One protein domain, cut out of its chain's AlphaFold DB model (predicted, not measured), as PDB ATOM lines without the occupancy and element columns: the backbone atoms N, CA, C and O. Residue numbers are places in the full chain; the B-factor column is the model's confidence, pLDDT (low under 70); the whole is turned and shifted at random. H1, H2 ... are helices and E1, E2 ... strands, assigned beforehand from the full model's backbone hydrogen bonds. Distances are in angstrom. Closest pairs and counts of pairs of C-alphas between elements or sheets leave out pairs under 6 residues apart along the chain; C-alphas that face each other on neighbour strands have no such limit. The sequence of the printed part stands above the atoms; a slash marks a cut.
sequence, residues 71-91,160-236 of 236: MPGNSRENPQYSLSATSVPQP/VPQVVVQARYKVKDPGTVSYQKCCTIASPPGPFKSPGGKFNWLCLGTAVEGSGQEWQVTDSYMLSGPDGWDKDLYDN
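AT A GLANCE: This is residues 71 to 91 and 160 to 236 of the 236 residues of an uncharacterized protein of Akkermansia muciniphila (UniProt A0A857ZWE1). A long, twisted and curled sheet of four strands makes the body, with an unnamed stretch, residues 172 to 200, looping over one face, and small H1 off the sheet near the chain's end. The 98 printed residues hold E1, E2, E3, E4 and H1 in that order, mostly strand; the sheet runs E1 E2 E4 E3, antiparallel. The whole is compact, radius of gyration of the C-alphas 14.2 A, but elongated, 46 by 26 by 23 A.

IN THESE COORDINATES: E1, residues 80 to 91, begins at C-alpha (-39.762, 27.112, 32.826) and spans 34.0 A. E2, 160 to 171, spans 34.8 A; E3, 201 to 211, 29.9 A; E4, 214 to 223, 29.7 A. H1, 231 to 234, spans 5.0 A, ending at C-alpha (-15.674, 21.908, 24.720).

HOW THE PARTS SIT: E1 and E2 pair through N 82 and O 166, 2.9 A; E2 and E4 through N 167 and O 219, 2.8 A. E3, which bends by 51 degrees at residue 204, forms a hairpin with E4, N 218 and O 207 being 2.8 A apart. H1 is not on the sheet; its closest C-alphas to E3 are Tyr 234 and Leu 202, 7.8 A. H1 is too short for an O i to N i+4 pair; its one O i to N i+3 pair is within hydrogen-bond range.

THE WHOLE: Residues 92 to 159 are not printed, a 10.1 A gap between C-alphas 91 and 160. The link E2 to E3 is long. Confidence is low, for instance, at residues 71 to 75 and 210 to 214.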
ATOM      1  N   MET A  71     -45.265  23.057  39.519       48.75
ATOM      2  CA  MET A  71     -45.362  22.505  38.168       48.75
ATOM      3  C   MET A  71     -44.351  23.178  37.212       48.75
ATOM      4  O   MET A  71     -44.528  24.356  36.889       48.75
ATOM      5  N   PRO A  72     -43.328  22.454  36.709       57.12
ATOM      6  CA  PRO A  72     -42.386  22.978  35.719       57.12
ATOM      7  C   PRO A  72     -43.045  23.128  34.337       57.12
ATOM      8  O   PRO A  72     -44.163  22.662  34.103       57.12
ATOM      9  N   GLY A  73     -42.325  23.735  33.387       60.06
ATOM     10  CA  GLY A  73     -42.768  23.856  31.994       60.06
ATOM     11  C   GLY A  73     -43.118  22.505  31.349       60.06
ATOM     12  O   GLY A  73     -42.551  21.464  31.687       60.06
ATOM     13  N   ASN A  74     -44.063  22.512  30.406       66.19
ATOM     14  CA  ASN A  74     -44.712  21.291  29.909       66.19
ATOM     15  C   ASN A  74     -43.801  20.373  29.070       66.19
ATOM     16  O   ASN A  74     -44.069  19.175  29.000       66.19
ATOM     17  N   SER A  75     -42.769  20.907  28.406       69.81
ATOM     18  CA  SER A  75     -41.843  20.131  27.560       69.81
ATOM     19  C   SER A  75     -40.517  20.866  27.344       69.81
ATOM     20  O   SER A  75     -40.392  22.038  27.700       69.81
ATOM     21  N   ARG A  76     -39.518  20.207  26.738       71.88
ATOM     22  CA  ARG A  76     -38.204  20.811  26.429       71.88
ATOM     23  C   ARG A  76     -38.315  22.044  25.527       71.88
ATOM     24  O   ARG A  76     -37.492  22.950  25.625       71.88
ATOM     25  N   GLU A  77     -39.325  22.085  24.662       73.56
ATOM     26  CA  GLU A  77     -39.632  23.207  23.769       73.56
ATOM     27  C   GLU A  77     -40.336  24.359  24.501       73.56
ATOM     28  O   GLU A  77     -40.288  25.498  24.041       73.56
ATOM     29  N   ASN A  78     -40.963  24.075  25.647       70.19
ATOM     30  CA  ASN A  78     -41.629  25.056  26.498       70.19
ATOM     31  C   ASN A  78     -41.261  24.867  27.988       70.19
ATOM     32  O   ASN A  78     -42.124  24.499  28.796       70.19
ATOM     33  N   PRO A  79     -39.982  25.066  28.360       77.56
ATOM     34  CA  PRO A  79     -39.518  24.894  29.726       77.56
ATOM     35  C   PRO A  79     -39.794  26.161  30.558       77.56
ATOM     36  O   PRO A  79     -39.922  27.270  30.036       77.56
ATOM     37  N   GLN A  80     -39.832  26.005  31.877       78.19
ATOM     38  CA  GLN A  80     -39.762  27.112  32.826       78.19
ATOM     39  C   GLN A  80     -38.298  27.525  32.989       78.19
ATOM     40  O   GLN A  80     -37.428  26.674  33.168       78.19
ATOM     41  N   TYR A  81     -38.017  28.826  32.955       76.38
ATOM     42  CA  TYR A  81     -36.650  29.326  33.068       76.38
ATOM     43  C   TYR A  81     -36.397  30.003  34.408       76.38
ATOM     44  O   TYR A  81     -37.219  30.774  34.896       76.38
ATOM     45  N   SER A  82     -35.202  29.774  34.937       77.00
ATOM     46  CA  SER A  82     -34.583  30.615  35.953       77.00
ATOM     47  C   SER A  82     -33.285  31.174  35.383       77.00
ATOM     48  O   SER A  82     -32.464  30.428  34.850       77.00
ATOM     49  N   LEU A  83     -33.108  32.492  35.458       72.75
ATOM     50  CA  LEU A  83     -31.890  33.171  35.028       72.75
ATOM     51  C   LEU A  83     -31.245  33.820  36.243       72.75
ATOM     52  O   LEU A  83     -31.880  34.590  36.959       72.75
ATOM     53  N   SER A  84     -29.966  33.528  36.443       72.06
ATOM     54  CA  SER A  84     -29.139  34.165  37.459       72.06
ATOM     55  C   SER A  84     -27.953  34.842  36.786       72.06
ATOM     56  O   SER A  84     -27.251  34.232  35.982       72.06
ATOM     57  N   ALA A  85     -27.734  36.112  37.113       71.12
ATOM     58  CA  ALA A  85     -26.561  36.862  36.692       71.12
ATOM     59  C   ALA A  85     -25.744  37.214  37.933       71.12
ATOM     60  O   ALA A  85     -26.239  37.872  38.848       71.12
ATOM     61  N   THR A  86     -24.502  36.755  37.968       70.88
ATOM     62  CA  THR A  86     -23.557  36.999  39.059       70.88
ATOM     63  C   THR A  86     -22.277  37.603  38.497       70.88
ATOM     64  O   THR A  86     -22.076  37.672  37.284       70.88
ATOM     65  N   SER A  87     -21.402  38.085  39.371       71.12
ATOM     66  CA  SER A  87     -20.043  38.463  39.002       71.12
ATOM     67  C   SER A  87     -19.062  37.478  39.623       71.12
ATOM     68  O   SER A  87     -19.114  37.209  40.823       71.12
ATOM     69  N   VAL A  88     -18.151  36.948  38.809       71.00
ATOM     70  CA  VAL A  88     -17.104  36.026  39.267       71.00
ATOM     71  C   VAL A  88     -15.726  36.643  39.062       71.00
ATOM     72  O   VAL A  88     -15.503  37.313  38.049       71.00
ATOM     73  N   PRO A  89     -14.794  36.465  40.012       75.19
ATOM     74  CA  PRO A  89     -13.428  36.928  39.837       75.19
ATOM     75  C   PRO A  89     -12.702  36.040  38.819       75.19
ATOM     76  O   PRO A  89     -12.723  34.817  38.915       75.19
ATOM     77  N   GLN A  90     -12.028  36.667  37.862       78.81
ATOM     78  CA  GLN A  90     -11.126  36.037  36.903       78.81
ATOM     79  C   GLN A  90      -9.693  36.532  37.129       78.81
ATOM     80  O   GLN A  90      -9.512  37.698  37.502       78.81
ATOM     81  N   PRO A  91      -8.662  35.693  36.921       85.88
ATOM     82  CA  PRO A  91      -7.270  36.112  37.066       85.88
ATOM     83  C   PRO A  91      -6.937  37.272  36.124       85.88
ATOM     84  O   PRO A  91      -7.261  37.225  34.945       85.88
ATOM     85  N   VAL A 160     -15.888  39.514  36.150       71.31
ATOM     86  CA  VAL A 160     -16.631  39.360  34.895       71.31
ATOM     87  C   VAL A 160     -18.074  38.963  35.188       71.31
ATOM     88  O   VAL A 160     -18.313  38.225  36.150       71.31
ATOM     89  N   PRO A 161     -19.047  39.442  34.394       65.44
ATOM     90  CA  PRO A 161     -20.408  38.949  34.489       65.44
ATOM     91  C   PRO A 161     -20.447  37.479  34.067       65.44
ATOM     92  O   PRO A 161     -19.900  37.104  33.032       65.44
ATOM     93  N   GLN A 162     -21.118  36.664  34.866       76.62
ATOM     94  CA  GLN A 162     -21.435  35.278  34.575       76.62
ATOM     95  C   GLN A 162     -22.953  35.144  34.557       76.62
ATOM     96  O   GLN A 162     -23.638  35.544  35.498       76.62
ATOM     97  N   VAL A 163     -23.481  34.594  33.468       81.69
ATOM     98  CA  VAL A 163     -24.915  34.339  33.326       81.69
ATOM     99  C   VAL A 163     -25.126  32.839  33.325       81.69
ATOM    100  O   VAL A 163     -24.523  32.130  32.520       81.69
ATOM    101  N   VAL A 164     -25.994  32.371  34.216       86.44
ATOM    102  CA  VAL A 164     -26.436  30.982  34.276       86.44
ATOM    103  C   VAL A 164     -27.934  30.933  34.014       86.44
ATOM    104  O   VAL A 164     -28.714  31.644  34.649       86.44
ATOM    105  N   VAL A 165     -28.330  30.090  33.067       85.31
ATOM    106  CA  VAL A 165     -29.729  29.815  32.735       85.31
ATOM    107  C   VAL A 165     -30.035  28.379  33.113       85.31
ATOM    108  O   VAL A 165     -29.343  27.461  32.682       85.31
ATOM    109  N   GLN A 166     -31.089  28.186  33.895       87.50
ATOM    110  CA  GLN A 166     -31.662  26.881  34.179       87.50
ATOM    111  C   GLN A 166     -32.987  26.749  33.438       87.50
ATOM    112  O   GLN A 166     -33.884  27.570  33.625       87.50
ATOM    113  N   ALA A 167     -33.108  25.721  32.607       84.88
ATOM    114  CA  ALA A 167     -34.336  25.365  31.914       84.88
ATOM    115  C   ALA A 167     -34.920  24.100  32.548       84.88
ATOM    116  O   ALA A 167     -34.267  23.056  32.548       84.88
ATOM    117  N   ARG A 168     -36.139  24.200  33.082       85.88
ATOM    118  CA  ARG A 168     -36.859  23.119  33.762       85.88
ATOM    119  C   ARG A 168     -38.054  22.664  32.939       85.88
ATOM    120  O   ARG A 168     -38.910  23.486  32.609       85.88
ATOM    121  N   TYR A 169     -38.139  21.382  32.613       82.62
ATOM    122  CA  TYR A 169     -39.243  20.844  31.816       82.62
ATOM    123  C   TYR A 169     -39.606  19.409  32.172       82.62
ATOM    124  O   TYR A 169     -38.760  18.651  32.639       82.62
ATOM    125  N   LYS A 170     -40.857  19.022  31.901       83.38
ATOM    126  CA  LYS A 170     -41.310  17.637  32.069       83.38
ATOM    127  C   LYS A 170     -40.857  16.729  30.923       83.38
ATOM    128  O   LYS A 170     -40.849  17.133  29.758       83.38
ATOM    129  N   VAL A 171     -40.552  15.475  31.252       79.62
ATOM    130  CA  VAL A 171     -40.375  14.367  30.302       79.62
ATOM    131  C   VAL A 171     -41.220  13.170  30.730       79.62
ATOM    132  O   VAL A 171     -41.507  12.983  31.908       79.62
ATOM    133  N   LYS A 172     -41.667  12.371  29.755       76.19
ATOM    134  CA  LYS A 172     -42.459  11.155  30.019       76.19
ATOM    135  C   LYS A 172     -41.588   9.936  30.306       76.19
ATOM    136  O   LYS A 172     -42.007   9.052  31.037       76.19
ATOM    137  N   ASP A 173     -40.401   9.900  29.711       77.56
ATOM    138  CA  ASP A 173     -39.430   8.823  29.855       77.56
ATOM    139  C   ASP A 173     -38.046   9.446  30.105       77.56
ATOM    140  O   ASP A 173     -37.526  10.129  29.211       77.56
ATOM    141  N   PRO A 174     -37.450   9.261  31.298       73.44
ATOM    142  CA  PRO A 174     -36.137   9.809  31.616       73.44
ATOM    143  C   PRO A 174     -35.024   9.204  30.746       73.44
ATOM    144  O   PRO A 174     -34.023   9.877  30.522       73.44
ATOM    145  N   GLY A 175     -35.212   8.009  30.167       71.56
ATOM    146  CA  GLY A 175     -34.246   7.382  29.255       71.56
ATOM    147  C   GLY A 175     -34.057   8.125  27.925       71.56
ATOM    148  O   GLY A 175     -33.143   7.822  27.163       71.56
ATOM    149  N   THR A 176     -34.900   9.123  27.638       73.38
ATOM    150  CA  THR A 176     -34.750  10.016  26.475       73.38
ATOM    151  C   THR A 176     -33.833  11.214  26.743       73.38
ATOM    152  O   THR A 176     -33.529  11.986  25.827       73.38
ATOM    153  N   VAL A 177     -33.393  11.404  27.991       78.25
ATOM    154  CA  VAL A 177     -32.521  12.511  28.383       78.25
ATOM    155  C   VAL A 177     -31.079  12.175  28.020       78.25
ATOM    156  O   VAL A 177     -30.498  11.245  28.551       78.25
ATOM    157  N   SER A 178     -30.473  12.960  27.130       75.31
ATOM    158  CA  SER A 178     -29.048  12.821  26.815       75.31
ATOM    159  C   SER A 178     -28.195  13.672  27.755       75.31
ATOM    160  O   SER A 178     -28.325  14.899  27.758       75.31
ATOM    161  N   TYR A 179     -27.281  13.033  28.492       77.88
ATOM    162  CA  TYR A 179     -26.254  13.707  29.303       77.88
ATOM    163  C   TYR A 179     -24.953  13.962  28.533       77.88
ATOM    164  O   TYR A 179     -24.089  14.683  29.019       77.88
ATOM    165  N   GLN A 180     -24.805  13.431  27.314       73.88
ATOM    166  CA  GLN A 180     -23.605  13.637  26.482       73.88
ATOM    167  C   GLN A 180     -23.398  15.104  26.078       73.88
ATOM    168  O   GLN A 180     -22.284  15.508  25.760       73.88
ATOM    169  N   LYS A 181     -24.471  15.902  26.112       76.44
ATOM    170  CA  LYS A 181     -24.440  17.357  25.908       76.44
ATOM    171  C   LYS A 181     -23.845  18.121  27.099       76.44
ATOM    172  O   LYS A 181     -23.604  19.315  26.988       76.44
ATOM    173  N   CYS A 182     -23.681  17.488  28.259       81.56
ATOM    174  CA  CYS A 182     -23.083  18.142  29.415       81.56
ATOM    175  C   CYS A 182     -21.600  18.412  29.136       81.56
ATOM    176  O   CYS A 182     -20.912  17.615  28.504       81.56
ATOM    177  N   CYS A 183     -21.115  19.553  29.614       82.19
ATOM    178  CA  CYS A 183     -19.783  20.081  29.343       82.19
ATOM    179  C   CYS A 183     -19.472  20.328  27.856       82.19
ATOM    180  O   CYS A 183     -18.296  20.392  27.507       82.19
ATOM    181  N   THR A 184     -20.487  20.520  27.006       85.69
ATOM    182  CA  THR A 184     -20.292  20.905  25.600       85.69
ATOM    183  C   THR A 184     -20.880  22.270  25.280       85.69
ATOM    184  O   THR A 184     -21.767  22.779  25.984       85.69
ATOM    185  N   ILE A 185     -20.372  22.888  24.211       87.75
ATOM    186  CA  ILE A 185     -20.936  24.126  23.676       87.75
ATOM    187  C   ILE A 185     -22.338  23.823  23.135       87.75
ATOM    188  O   ILE A 185     -22.515  23.168  22.111       87.75
ATOM    189  N   ALA A 186     -23.357  24.317  23.831       87.50
ATOM    190  CA  ALA A 186     -24.752  24.061  23.509       87.50
ATOM    191  C   ALA A 186     -25.624  25.236  23.943       87.50
ATOM    192  O   ALA A 186     -25.472  25.783  25.035       87.50
ATOM    193  N   SER A 187     -26.568  25.616  23.082       86.25
ATOM    194  CA  SER A 187     -27.503  26.702  23.387       86.25
ATOM    195  C   SER A 187     -28.604  26.229  24.341       86.25
ATOM    196  O   SER A 187     -29.084  25.100  24.188       86.25
ATOM    197  N   PRO A 188     -29.057  27.082  25.281       85.00
ATOM    198  CA  PRO A 188     -30.242  26.794  26.067       85.00
ATOM    199  C   PRO A 188     -31.447  26.629  25.133       85.00
ATOM    200  O   PRO A 188     -31.507  27.298  24.094       85.00
ATOM    201  N   PRO A 189     -32.429  25.784  25.481       80.69
ATOM    202  CA  PRO A 189     -33.688  25.757  24.749       80.69
ATOM    203  C   PRO A 189     -34.362  27.143  24.769       80.69
ATOM    204  O   PRO A 189     -34.138  27.956  25.669       80.69
ATOM    205  N   GLY A 190     -35.191  27.413  23.758       74.38
ATOM    206  CA  GLY A 190     -36.007  28.627  23.667       74.38
ATOM    207  C   GLY A 190     -35.274  29.883  23.168       74.38
ATOM    208  O   GLY A 190     -34.479  29.803  22.232       74.38
ATOM    209  N   PRO A 191     -35.592  31.083  23.703       74.62
ATOM    210  CA  PRO A 191     -35.209  32.356  23.083       74.62
ATOM    211  C   PRO A 191     -33.773  32.806  23.394       74.62
ATOM    212  O   PRO A 191     -33.336  33.841  22.881       74.62
ATOM    213  N   PHE A 192     -33.038  32.080  24.239       76.12
ATOM    214  CA  PHE A 192     -31.718  32.488  24.713       76.12
ATOM    215  C   PHE A 192     -30.657  32.301  23.628       76.12
ATOM    216  O   PHE A 192     -30.076  31.234  23.457       76.12
ATOM    217  N   LYS A 193     -30.379  33.381  22.900       72.50
ATOM    218  CA  LYS A 193     -29.272  33.453  21.941       72.50
ATOM    219  C   LYS A 193     -28.033  34.023  22.618       72.50
ATOM    220  O   LYS A 193     -28.139  34.878  23.496       72.50
ATOM    221  N   SER A 194     -26.855  33.563  22.209       72.56
ATOM    222  CA  SER A 194     -25.603  34.160  22.670       72.56
ATOM    223  C   SER A 194     -25.529  35.630  22.236       72.56
ATOM    224  O   SER A 194     -25.801  35.928  21.067       72.56
ATOM    225  N   PRO A 195     -25.178  36.568  23.133       65.62
ATOM    226  CA  PRO A 195     -25.009  37.965  22.763       65.62
ATOM    227  C   PRO A 195     -23.860  38.083  21.758       65.62
ATOM    228  O   PRO A 195     -22.740  37.719  22.068       65.62
ATOM    229  N   GLY A 196     -24.140  38.552  20.541       60.81
ATOM    230  CA  GLY A 196     -23.150  38.981  19.546       60.81
ATOM    231  C   GLY A 196     -21.892  38.117  19.373       60.81
ATOM    232  O   GLY A 196     -20.840  38.527  19.842       60.81
ATOM    233  N   GLY A 197     -21.985  37.001  18.635       61.72
ATOM    234  CA  GLY A 197     -20.924  36.326  17.846       61.72
ATOM    235  C   GLY A 197     -19.640  35.819  18.528       61.72
ATOM    236  O   GLY A 197     -19.021  34.896  18.012       61.72
ATOM    237  N   LYS A 198     -19.230  36.409  19.648       72.69
ATOM    238  CA  LYS A 198     -18.032  36.068  20.420       72.69
ATOM    239  C   LYS A 198     -18.354  35.275  21.679       72.69
ATOM    240  O   LYS A 198     -17.481  34.645  22.247       72.69
ATOM    241  N   PHE A 199     -19.612  35.310  22.104       79.12
ATOM    242  CA  PHE A 199     -20.086  34.540  23.235       79.12
ATOM    243  C   PHE A 199     -20.714  33.240  22.741       79.12
ATOM    244  O   PHE A 199     -21.350  33.208  21.685       79.12
ATOM    245  N   ASN A 200     -20.596  32.190  23.535       86.38
ATOM    246  CA  ASN A 200     -21.315  30.938  23.350       86.38
ATOM    247  C   ASN A 200     -21.804  30.428  24.714       86.38
ATOM    248  O   ASN A 200     -21.450  30.951  25.773       86.38
ATOM    249  N   TRP A 201     -22.701  29.452  24.681       88.00
ATOM    250  CA  TRP A 201     -23.227  28.814  25.881       88.00
ATOM    251  C   TRP A 201     -22.556  27.462  26.066       88.00
ATOM    252  O   TRP A 201     -22.356  26.739  25.096       88.00
ATOM    253  N   LEU A 202     -22.242  27.124  27.310       89.31
ATOM    254  CA  LEU A 202     -21.794  25.800  27.719       89.31
ATOM    255  C   LEU A 202     -22.916  25.150  28.519       89.31
ATOM    256  O   LEU A 202     -23.402  25.751  29.480       89.31
ATOM    257  N   CYS A 203     -23.327  23.937  28.162       88.88
ATOM    258  CA  CYS A 203     -24.196  23.160  29.036       88.88
ATOM    259  C   CYS A 203     -23.360  22.673  30.224       88.88
ATOM    260  O   CYS A 203     -22.422  21.901  30.062       88.88
ATOM    261  N   LEU A 204     -23.666  23.151  31.428       86.50
ATOM    262  CA  LEU A 204     -22.959  22.754  32.645       86.50
ATOM    263  C   LEU A 204     -23.369  21.365  33.114       86.50
ATOM    264  O   LEU A 204     -22.561  20.641  33.684       86.50
ATOM    265  N   GLY A 205     -24.637  21.024  32.919       84.75
ATOM    266  CA  GLY A 205     -25.189  19.803  33.463       84.75
ATOM    267  C   GLY A 205     -26.675  19.671  33.202       84.75
ATOM    268  O   GLY A 205     -27.386  20.654  32.972       84.75
ATOM    269  N   THR A 206     -27.128  18.434  33.308       84.06
ATOM    270  CA  THR A 206     -28.525  18.040  33.238       84.06
ATOM    271  C   THR A 206     -28.829  17.227  34.481       84.06
ATOM    272  O   THR A 206     -28.172  16.221  34.734       84.06
ATOM    273  N   ALA A 207     -29.806  17.680  35.257       81.25
ATOM    274  CA  ALA A 207     -30.345  16.946  36.390       81.25
ATOM    275  C   ALA A 207     -31.726  16.410  36.022       81.25
ATOM    276  O   ALA A 207     -32.499  17.101  35.358       81.25
ATOM    277  N   VAL A 208     -32.033  15.194  36.461       78.81
ATOM    278  CA  VAL A 208     -33.359  14.593  36.320       78.81
ATOM    279  C   VAL A 208     -33.861  14.262  37.715       78.81
ATOM    280  O   VAL A 208     -33.135  13.677  38.515       78.81
ATOM    281  N   GLU A 209     -35.086  14.679  38.000       73.62
ATOM    282  CA  GLU A 209     -35.793  14.448  39.256       73.62
ATOM    283  C   GLU A 209     -37.169  13.889  38.898       73.62
ATOM    284  O   GLU A 209     -37.804  14.364  37.960       73.62
ATOM    285  N   GLY A 210     -37.633  12.859  39.596       67.56
ATOM    286  CA  GLY A 210     -38.893  12.199  39.268       67.56
ATOM    287  C   GLY A 210     -39.716  11.880  40.498       67.56
ATOM    288  O   GLY A 210     -39.170  11.571  41.558       67.56
ATOM    289  N   SER A 211     -41.036  11.933  40.330       62.94
ATOM    290  CA  SER A 211     -42.011  11.460  41.306       62.94
ATOM    291  C   SER A 211     -43.103  10.659  40.595       62.94
ATOM    292  O   SER A 211     -43.846  11.178  39.758       62.94
ATOM    293  N   GLY A 212     -43.193   9.360  40.897       65.81
ATOM    294  CA  GLY A 212     -44.152   8.459  40.256       65.81
ATOM    295  C   GLY A 212     -43.936   8.352  38.740       65.81
ATOM    296  O   GLY A 212     -42.885   7.903  38.294       65.81
ATOM    297  N   GLN A 213     -44.946   8.734  37.949       65.88
ATOM    298  CA  GLN A 213     -44.891   8.738  36.476       65.88
ATOM    299  C   GLN A 213     -44.476  10.091  35.878       65.88
ATOM    300  O   GLN A 213     -44.427  10.231  34.655       65.88
ATOM    301  N   GLU A 214     -44.204  11.096  36.712       67.69
ATOM    302  CA  GLU A 214     -43.792  12.417  36.254       67.69
ATOM    303  C   GLU A 214     -42.297  12.626  36.484       67.69
ATOM    304  O   GLU A 214     -41.794  12.477  37.597       67.69
ATOM    305  N   TRP A 215     -41.593  13.017  35.424       75.25
ATOM    306  CA  TRP A 215     -40.170  13.321  35.466       75.25
ATOM    307  C   TRP A 215     -39.941  14.770  35.067       75.25
ATOM    308  O   TRP A 215     -40.510  15.255  34.087       75.25
ATOM    309  N   GLN A 216     -39.082  15.452  35.807       81.31
ATOM    310  CA  GLN A 216     -38.590  16.788  35.535       81.31
ATOM    311  C   GLN A 216     -37.111  16.725  35.175       81.31
ATOM    312  O   GLN A 216     -36.313  16.050  35.818       81.31
ATOM    313  N   VAL A 217     -36.732  17.507  34.176       82.94
ATOM    314  CA  VAL A 217     -35.350  17.724  33.779       82.94
ATOM    315  C   VAL A 217     -34.996  19.180  34.025       82.94
ATOM    316  O   VAL A 217     -35.752  20.069  33.640       82.94
ATOM    317  N   THR A 218     -33.838  19.422  34.630       86.94
ATOM    318  CA  THR A 218     -33.230  20.743  34.788       86.94
ATOM    319  C   THR A 218     -31.916  20.778  34.020       86.94
ATOM    320  O   THR A 218     -30.913  20.225  34.467       86.94
ATOM    321  N   ASP A 219     -31.901  21.454  32.876       87.69
ATOM    322  CA  ASP A 219     -30.664  21.749  32.155       87.69
ATOM    323  C   ASP A 219     -30.087  23.085  32.636       87.69
ATOM    324  O   ASP A 219     -30.790  24.095  32.648       87.69
ATOM    325  N   SER A 220     -28.802  23.109  32.980       89.56
ATOM    326  CA  SER A 220     -28.077  24.324  33.362       89.56
ATOM    327  C   SER A 220     -27.093  24.729  32.268       89.56
ATOM    328  O   SER A 220     -26.306  23.908  31.802       89.56
ATOM    329  N   TYR A 221     -27.100  26.003  31.887       89.94
ATOM    330  CA  TYR A 221     -26.237  26.574  30.854       89.94
ATOM    331  C   TYR A 221     -25.498  27.792  31.392       89.94
ATOM    332  O   TYR A 221     -26.089  28.609  32.095       89.94
ATOM    333  N   MET A 222     -24.230  27.946  31.022       89.00
ATOM    334  CA  MET A 222     -23.396  29.091  31.378       89.00
ATOM    335  C   MET A 222     -22.984  29.863  30.135       89.00
ATOM    336  O   MET A 222     -22.440  29.291  29.188       89.00
ATOM    337  N   LEU A 223     -23.205  31.173  30.152       85.25
ATOM    338  CA  LEU A 223     -22.680  32.051  29.119       85.25
ATOM    339  C   LEU A 223     -21.173  32.225  29.313       85.25
ATOM    340  O   LEU A 223     -20.706  32.435  30.434       85.25
ATOM    341  N   SER A 224     -20.426  32.151  28.219       79.81
ATOM    342  CA  SER A 224     -18.989  32.395  28.215       79.81
ATOM    343  C   SER A 224     -18.618  33.821  28.626       79.81
ATOM    344  O   SER A 224     -19.439  34.742  28.618       79.81
ATOM    345  N   GLY A 225     -17.326  34.026  28.878       74.69
ATOM    346  CA  GLY A 225     -16.730  35.355  28.807       74.69
ATOM    347  C   GLY A 225     -16.701  35.917  27.371       74.69
ATOM    348  O   GLY A 225     -17.169  35.260  26.435       74.69
ATOM    349  N   PRO A 226     -16.133  37.125  27.188       70.31
ATOM    350  CA  PRO A 226     -16.090  37.838  25.905       70.31
ATOM    351  C   PRO A 226     -15.445  37.096  24.732       70.31
ATOM    352  O   PRO A 226     -15.708  37.474  23.594       70.31
ATOM    353  N   ASP A 227     -14.623  36.085  25.006       75.31
ATOM    354  CA  ASP A 227     -13.858  35.339  24.001       75.31
ATOM    355  C   ASP A 227     -14.432  33.942  23.714       75.31
ATOM    356  O   ASP A 227     -13.873  33.192  22.918       75.31
ATOM    357  N   GLY A 228     -15.571  33.603  24.323       81.19
ATOM    358  CA  GLY A 228     -16.187  32.293  24.147       81.19
ATOM    359  C   GLY A 228     -15.569  31.218  25.041       81.19
ATOM    360  O   GLY A 228     -14.486  31.366  25.600       81.19
ATOM    361  N   TRP A 229     -16.299  30.124  25.206       84.31
ATOM    362  CA  TRP A 229     -15.749  28.839  25.609       84.31
ATOM    363  C   TRP A 229     -14.923  28.275  24.460       84.31
ATOM    364  O   TRP A 229     -15.351  28.338  23.303       84.31
ATOM    365  N   ASP A 230     -13.761  27.732  24.805       82.25
ATOM    366  CA  ASP A 230     -12.809  27.157  23.865       82.25
ATOM    367  C   ASP A 230     -13.405  25.932  23.157       82.25
ATOM    368  O   ASP A 230     -13.848  24.979  23.799       82.25
ATOM    369  N   LYS A 231     -13.424  25.959  21.825       83.94
ATOM    370  CA  LYS A 231     -13.957  24.852  21.030       83.94
ATOM    371  C   LYS A 231     -13.075  23.619  21.114       83.94
ATOM    372  O   LYS A 231     -13.606  22.526  21.204       83.94
ATOM    373  N   ASP A 232     -11.759  23.773  21.192       82.38
ATOM    374  CA  ASP A 232     -10.857  22.623  21.258       82.38
ATOM    375  C   ASP A 232     -11.027  21.845  22.578       82.38
ATOM    376  O   ASP A 232     -10.673  20.671  22.666       82.38
ATOM    377  N   LEU A 233     -11.584  22.492  23.609       78.25
ATOM    378  CA  LEU A 233     -11.835  21.890  24.922       78.25
ATOM    379  C   LEU A 233     -13.282  21.417  25.122       78.25
ATOM    380  O   LEU A 233     -13.518  20.528  25.947       78.25
ATOM    381  N   TYR A 234     -14.241  22.051  24.442       80.44
ATOM    382  CA  TYR A 234     -15.674  21.908  24.720       80.44
ATOM    383  C   TYR A 234     -16.545  21.619  23.480       80.44
ATOM    384  O   TYR A 234     -17.766  21.504  23.632       80.44
ATOM    385  N   ASP A 235     -15.977  21.496  22.274       76.00
ATOM    386  CA  ASP A 235     -16.624  20.739  21.191       76.00
ATOM    387  C   ASP A 235     -16.371  19.243  21.433       76.00
ATOM    388  O   ASP A 235     -15.226  18.815  21.586       76.00
ATOM    389  N   ASN A 236     -17.455  18.462  21.483       59.56
ATOM    390  CA  ASN A 236     -17.432  16.994  21.436       59.56
ATOM    391  C   ASN A 236     -17.707  16.518  20.009       59.56
ATOM    392  O   ASN A 236     -18.623  17.095  19.374       59.56
TER     393      ASN A 236